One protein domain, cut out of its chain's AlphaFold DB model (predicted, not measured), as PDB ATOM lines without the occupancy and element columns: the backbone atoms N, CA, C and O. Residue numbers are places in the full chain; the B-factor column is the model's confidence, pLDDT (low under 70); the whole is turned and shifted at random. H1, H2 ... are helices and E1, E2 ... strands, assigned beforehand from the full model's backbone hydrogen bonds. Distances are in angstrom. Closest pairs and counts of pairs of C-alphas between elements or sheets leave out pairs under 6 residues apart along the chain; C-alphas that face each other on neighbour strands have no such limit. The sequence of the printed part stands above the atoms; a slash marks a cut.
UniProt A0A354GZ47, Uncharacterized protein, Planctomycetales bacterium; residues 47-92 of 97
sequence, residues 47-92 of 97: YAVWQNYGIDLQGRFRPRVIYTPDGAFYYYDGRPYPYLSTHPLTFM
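This is residues 47 to 92 of the 97 residues of an uncharacterized protein of Planctomycetales bacterium (UniProt A0A354GZ47). Two small strand hairpins, E1 with E2 and E3 with E4, follow one another along a loose, elongated body, with the short helix H1 at one end. A long tail with no named element, residues 75 to 92, loops back past the second hairpin toward the other end. The printed part has 46 residues, with one named helix and four named strands in the order H1, E1, E2, E3, E4; each two-stranded sheet is antiparallel. The class is mixed, helices and strands, with under half of the residues in named elements. The radius of gyration of the C-alphas is 11.9 A, and the spans are 36 by 23 by 14 A.

Look first at E3, residues 65 to 68, and E4, residues 71 to 74, an antiparallel hairpin at 155 degrees. Here N 66 and O 73 are 2.8 A apart, within hydrogen-bond range, and C-alphas 65 and 74 face each other at 4.6 A. Going back along the chain, E2, residues 61 to 63, runs on into E3 across one residue, at 38 degrees; the two meet only through their link. E2 forms an antiparallel hairpin with E1, residues 53 to 55, at 135 degrees, with N 54 and O 62 2.8 A apart. E1 is apart from E3 and E4. In H1, residues 48 to 52, 0 of 1 O i to N i+4 pairs and 2 of 2 O i to N i+3 pairs are within range. Its closest C-alpha to E2 is that of Asn 52, 6.1 A from that of Pro 63.

Find C-alpha 65 at (-12.103, -34.696, -15.895); from there E3 runs 9.9 A. E4 runs 10.5 A to C-alpha 74 at (-10.974, -37.953, -18.870). H1, 7.9 A long, begins at C-alpha 48, (-25.595, -43.477, -19.228); E1 and E2 are each 6.9 A long.

The C-alphas farthest apart, of Tyr 47 and Thr 90, are 37.7 A apart. The printed part has no cut, and the four links between named elements are tight. Look for pLDDT under 70 at residues 84 to 92.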
ATOM      1  N   TYR A  47     -28.944 -43.521 -21.755       90.12
ATOM      2  CA  TYR A  47     -28.639 -42.204 -21.207       90.12
ATOM      3  C   TYR A  47     -27.438 -42.225 -20.253       90.12
ATOM      4  O   TYR A  47     -27.064 -41.183 -19.725       90.12
ATOM      5  N   ALA A  48     -26.796 -43.382 -20.052       89.56
ATOM      6  CA  ALA A  48     -25.595 -43.477 -19.228       89.56
ATOM      7  C   ALA A  48     -24.423 -42.658 -19.787       89.56
ATOM      8  O   ALA A  48     -23.560 -42.232 -19.028       89.56
ATOM      9  N   VAL A  49     -24.425 -42.355 -21.091       90.19
ATOM     10  CA  VAL A  49     -23.378 -41.546 -21.734       90.19
ATOM     11  C   VAL A  49     -23.260 -40.147 -21.122       90.19
ATOM     12  O   VAL A  49     -22.165 -39.596 -21.060       90.19
ATOM     13  N   TRP A  50     -24.366 -39.586 -20.622       92.44
ATOM     14  CA  TRP A  50     -24.404 -38.231 -20.065       92.44
ATOM     15  C   TRP A  50     -23.641 -38.107 -18.747       92.44
ATOM     16  O   TRP A  50     -23.208 -37.016 -18.391       92.44
ATOM     17  N   GLN A  51     -23.411 -39.225 -18.057       92.12
ATOM     18  CA  GLN A  51     -22.618 -39.281 -16.828       92.12
ATOM     19  C   GLN A  51     -21.160 -38.852 -17.071       92.12
ATOM     20  O   GLN A  51     -20.515 -38.301 -16.179       92.12
ATOM     21  N   ASN A  52     -20.672 -39.036 -18.304       94.25
ATOM     22  CA  ASN A  52     -19.322 -38.668 -18.730       94.25
ATOM     23  C   ASN A  52     -19.140 -37.161 -18.960       94.25
ATOM     24  O   ASN A  52     -18.017 -36.710 -19.192       94.25
ATOM     25  N   TYR A  53     -20.219 -36.380 -18.900       94.50
ATOM     26  CA  TYR A  53     -20.201 -34.940 -19.126       94.50
ATOM     27  C   TYR A  53     -20.567 -34.174 -17.844       94.50
ATOM     28  O   TYR A  53     -21.243 -34.668 -16.936       94.50
ATOM     29  N   GLY A  54     -20.055 -32.954 -17.742       91.75
ATOM     30  CA  GLY A  54     -20.519 -31.916 -16.827       91.75
ATOM     31  C   GLY A  54     -21.100 -30.746 -17.618       91.75
ATOM     32  O   GLY A  54     -20.973 -30.699 -18.842       91.75
ATOM     33  N   ILE A  55     -21.715 -29.800 -16.918       92.44
ATOM     34  CA  ILE A  55     -22.255 -28.572 -17.507       92.44
ATOM     35  C   ILE A  55     -21.315 -27.418 -17.133       92.44
ATOM     36  O   ILE A  55     -20.870 -27.339 -15.987       92.44
ATOM     37  N   ASP A  56     -20.943 -26.580 -18.101       89.25
ATOM     38  CA  ASP A  56     -20.169 -25.359 -17.851       89.25
ATOM     39  C   ASP A  56     -21.059 -24.185 -17.390       89.25
ATOM     40  O   ASP A  56     -22.280 -24.305 -17.285       89.25
ATOM     41  N   LEU A  57     -20.452 -23.032 -17.097       88.75
ATOM     42  CA  LEU A  57     -21.187 -21.841 -16.642       88.75
ATOM     43  C   LEU A  57     -22.157 -21.292 -17.703       88.75
ATOM     44  O   LEU A  57     -23.073 -20.544 -17.379       88.75
ATOM     45  N   GLN A  58     -21.966 -21.665 -18.966       95.31
ATOM     46  CA  GLN A  58     -22.767 -21.272 -20.116       95.31
ATOM     47  C   GLN A  58     -23.817 -22.336 -20.480       95.31
ATOM     48  O   GLN A  58     -24.500 -22.198 -21.496       95.31
ATOM     49  N   GLY A  59     -23.956 -23.397 -19.678       92.81
ATOM     50  CA  GLY A  59     -24.916 -24.472 -19.915       92.81
ATOM     51  C   GLY A  59     -24.480 -25.499 -20.967       92.81
ATOM     52  O   GLY A  59     -25.290 -26.331 -21.374       92.81
ATOM     53  N   ARG A  60     -23.230 -25.467 -21.441       94.25
ATOM     54  CA  ARG A  60     -22.722 -26.383 -22.469       94.25
ATOM     55  C   ARG A  60     -22.161 -27.648 -21.836       94.25
ATOM     56  O   ARG A  60     -21.541 -27.625 -20.771       94.25
ATOM     57  N   PHE A  61     -22.344 -28.766 -22.531       93.44
ATOM     58  CA  PHE A  61     -21.750 -30.034 -22.130       93.44
ATOM     59  C   PHE A  61     -20.240 -30.017 -22.354       93.44
ATOM     60  O   PHE A  61     -19.766 -29.783 -23.465       93.44
ATOM     61  N   ARG A  62     -19.488 -30.338 -21.302       91.12
ATOM     62  CA  ARG A  62     -18.034 -30.522 -21.336       91.12
ATOM     63  C   ARG A  62     -17.657 -31.907 -20.811       91.12
ATOM     64  O   ARG A  62     -18.285 -32.365 -19.855       91.12
ATOM     65  N   PRO A  63     -16.649 -32.586 -21.386       92.75
ATOM     66  CA  PRO A  63     -16.155 -33.847 -20.843       92.75
ATOM     67  C   PRO A  63     -15.743 -33.696 -19.376       92.75
ATOM     68  O   PRO A  63     -15.108 -32.707 -18.994       92.75
ATOM     69  N   ARG A  64     -16.109 -34.672 -18.546       92.19
ATOM     70  CA  ARG A  64     -15.724 -34.703 -17.135       92.19
ATOM     71  C   ARG A  64     -14.269 -35.150 -17.007       92.19
ATOM     72  O   ARG A  64     -13.849 -36.112 -17.647       92.19
ATOM     73  N   VAL A  65     -13.524 -34.449 -16.159       90.62
ATOM     74  CA  VAL A  65     -12.103 -34.696 -15.895       90.62
ATOM     75  C   VAL A  65     -11.941 -35.036 -14.417       90.62
ATOM     76  O   VAL A  65     -12.482 -34.327 -13.567       90.62
ATOM     77  N   ILE A  66     -11.237 -36.127 -14.127       89.12
ATOM     78  CA  ILE A  66     -10.852 -36.550 -12.779       89.12
ATOM     79  C   ILE A  66      -9.477 -35.959 -12.476       89.12
ATOM     80  O   ILE A  66      -8.583 -36.014 -13.320       89.12
ATOM     81  N   TYR A  67      -9.319 -35.425 -11.269       86.12
ATOM     82  CA  TYR A  67      -8.066 -34.871 -10.772       86.12
ATOM     83  C   TYR A  67      -7.489 -35.782  -9.696       86.12
ATOM     84  O   TYR A  67      -8.186 -36.141  -8.748       86.12
ATOM     85  N   THR A  68      -6.218 -36.140  -9.848       83.44
ATOM     86  CA  THR A  68      -5.454 -36.968  -8.908       83.44
ATOM     87  C   THR A  68      -4.061 -36.361  -8.698       83.44
ATOM     88  O   THR A  68      -3.621 -35.569  -9.537       83.44
ATOM     89  N   PRO A  69      -3.339 -36.722  -7.622       81.31
ATOM     90  CA  PRO A  69      -1.944 -36.310  -7.435       81.31
ATOM     91  C   PRO A  69      -0.997 -36.726  -8.574       81.31
ATOM     92  O   PRO A  69       0.035 -36.093  -8.763       81.31
ATOM     93  N   ASP A  70      -1.364 -37.743  -9.355       79.19
ATOM     94  CA  ASP A  70      -0.554 -38.262 -10.464       79.19
ATOM     95  C   ASP A  70      -0.939 -37.656 -11.830       79.19
ATOM     96  O   ASP A  70      -0.348 -37.983 -12.860       79.19
ATOM     97  N   GLY A  71      -1.945 -36.773 -11.859       81.50
ATOM     98  CA  GLY A  71      -2.382 -36.073 -13.065       81.50
ATOM     99  C   GLY A  71      -3.896 -35.941 -13.215       81.50
ATOM    100  O   GLY A  71      -4.684 -36.242 -12.311       81.50
ATOM    101  N   ALA A  72      -4.303 -35.465 -14.391       87.25
ATOM    102  CA  ALA A  72      -5.696 -35.263 -14.767       87.25
ATOM    103  C   ALA A  72      -6.070 -36.147 -15.963       87.25
ATOM    104  O   ALA A  72      -5.313 -36.239 -16.929       87.25
ATOM    105  N   PHE A  73      -7.251 -36.766 -15.917       91.31
ATOM    106  CA  PHE A  73      -7.687 -37.757 -16.910       91.31
ATOM    107  C   PHE A  73      -9.170 -37.599 -17.251       91.31
ATOM    108  O   PHE A  73      -9.975 -37.216 -16.399       91.31
ATOM    109  N   TYR A  74      -9.562 -37.912 -18.486       92.44
ATOM    110  CA  TYR A  74     -10.974 -37.953 -18.870       92.44
ATOM    111  C   TYR A  74     -11.697 -39.109 -18.171       92.44
ATOM    112  O   TYR A  74     -11.240 -40.247 -18.198       92.44
ATOM    113  N   TYR A  75     -12.869 -38.832 -17.598       91.19
ATOM    114  CA  TYR A  75     -13.677 -39.833 -16.891       91.19
ATOM    115  C   TYR A  75     -14.121 -40.995 -17.798       91.19
ATOM    116  O   TYR A  75     -14.279 -42.116 -17.332       91.19
ATOM    117  N   TYR A  76     -14.322 -40.728 -19.093       91.00
ATOM    118  CA  TYR A  76     -14.863 -41.694 -20.051       91.00
ATOM    119  C   TYR A  76     -13.863 -42.774 -20.494       91.00
ATOM    120  O   TYR A  76     -14.232 -43.943 -20.569       91.00
ATOM    121  N   ASP A  77     -12.630 -42.388 -20.831       91.81
ATOM    122  CA  ASP A  77     -11.635 -43.272 -21.458       91.81
ATOM    123  C   ASP A  77     -10.276 -43.282 -20.741       91.81
ATOM    124  O   ASP A  77      -9.362 -43.986 -21.168       91.81
ATOM    125  N   GLY A  78     -10.125 -42.508 -19.662       91.12
ATOM    126  CA  GLY A  78      -8.886 -42.416 -18.896       91.12
ATOM    127  C   GLY A  78      -7.737 -41.740 -19.642       91.12
ATOM    128  O   GLY A  78      -6.615 -41.732 -19.138       91.12
ATOM    129  N   ARG A  79      -7.971 -41.161 -20.830       90.81
ATOM    130  CA  ARG A  79      -6.909 -40.456 -21.551       90.81
ATOM    131  C   ARG A  79      -6.428 -39.248 -20.736       90.81
ATOM    132  O   ARG A  79      -7.260 -38.570 -20.122       90.81
ATOM    133  N   PRO A  80      -5.119 -38.940 -20.742       89.25
ATOM    134  CA  PRO A  80      -4.594 -37.758 -20.069       89.25
ATOM    135  C   PRO A  80      -5.254 -36.473 -20.577       89.25
ATOM    136  O   PRO A  80      -5.430 -36.287 -21.784       89.25
ATOM    137  N   TYR A  81      -5.608 -35.579 -19.658       86.31
ATOM    138  CA  TYR A  81      -6.149 -34.268 -19.983       86.31
ATOM    139  C   TYR A  81      -4.999 -33.292 -20.289       86.31
ATOM    140  O   TYR A  81      -4.200 -33.003 -19.400       86.31
ATOM    141  N   PRO A  82      -4.901 -32.748 -21.516       82.88
ATOM    142  CA  PRO A  82      -3.677 -32.091 -21.987       82.88
ATOM    143  C   PRO A  82      -3.462 -30.677 -21.433       82.88
ATOM    144  O   PRO A  82      -2.367 -30.138 -21.550       82.88
ATOM    145  N   TYR A  83      -4.494 -30.055 -20.855       76.31
ATOM    146  CA  TYR A  83      -4.437 -28.658 -20.405       76.31
ATOM    147  C   TYR A  83      -4.092 -28.501 -18.920       76.31
ATOM    148  O   TYR A  83      -4.085 -27.382 -18.415       76.31
ATOM    149  N   LEU A  84      -3.821 -29.600 -18.214       69.12
ATOM    150  CA  LEU A  84      -3.260 -29.561 -16.869       69.12
ATOM    151  C   LEU A  84      -1.873 -30.178 -16.865       69.12
ATOM    152  O   LEU A  84      -1.648 -31.236 -17.446       69.12
ATOM    153  N   SER A  85      -0.956 -29.517 -16.160       60.31
ATOM    154  CA  SER A  85       0.330 -30.115 -15.832       60.31
ATOM    155  C   SER A  85       0.085 -31.368 -14.992       60.31
ATOM    156  O   SER A  85      -0.553 -31.301 -13.943       60.31
ATOM    157  N   THR A  86       0.623 -32.506 -15.424       57.75
ATOM    158  CA  THR A  86       0.657 -33.762 -14.655       57.75
ATOM    159  C   THR A  86       1.530 -33.670 -13.398       57.75
ATOM    160  O   THR A  86       1.659 -34.650 -12.675       57.75
ATOM    161  N   HIS A  87       2.109 -32.496 -13.112       56.66
ATOM    162  CA  HIS A  87       2.837 -32.178 -11.887       56.66
ATOM    163  C   HIS A  87       1.982 -31.226 -11.025       56.66
ATOM    164  O   HIS A  87       2.212 -30.013 -11.029       56.66
ATOM    165  N   PRO A  88       0.976 -31.730 -10.286       53.78
ATOM    166  CA  PRO A  88       0.075 -30.894  -9.486       53.78
ATOM    167  C   PRO A  88       0.774 -30.199  -8.306       53.78
ATOM    168  O   PRO A  88       0.221 -29.265  -7.736       53.78
ATOM    169  N   LEU A  89       2.009 -30.590  -7.967       57.59
ATOM    170  CA  LEU A  89       2.843 -29.870  -6.996       57.59
ATOM    171  C   LEU A  89       3.395 -28.542  -7.541       57.59
ATOM    172  O   LEU A  89       3.848 -27.711  -6.762       57.59
ATOM    173  N   THR A  90       3.378 -28.327  -8.860       55.34
ATOM    174  CA  THR A  90       3.892 -27.096  -9.485       55.34
ATOM    175  C   THR A  90       2.845 -25.977  -9.522       55.34
ATOM    176  O   THR A  90       3.207 -24.808  -9.589       55.34
ATOM    177  N   PHE A  91       1.555 -26.313  -9.462       52.97
ATOM    178  CA  PHE A  91       0.450 -25.354  -9.443       52.97
ATOM    179  C   PHE A  91      -0.645 -25.859  -8.499       52.97
ATOM    180  O   PHE A  91      -1.365 -26.800  -8.826       52.97
ATOM    181  N   MET A  92      -0.792 -25.220  -7.336       55.81
ATOM    182  CA  MET A  92      -1.930 -25.455  -6.443       55.81
ATOM    183  C   MET A  92      -3.164 -24.707  -6.978       55.81
ATOM    184  O   MET A  92      -3.151 -23.478  -6.997       55.81
TER     185      MET A  92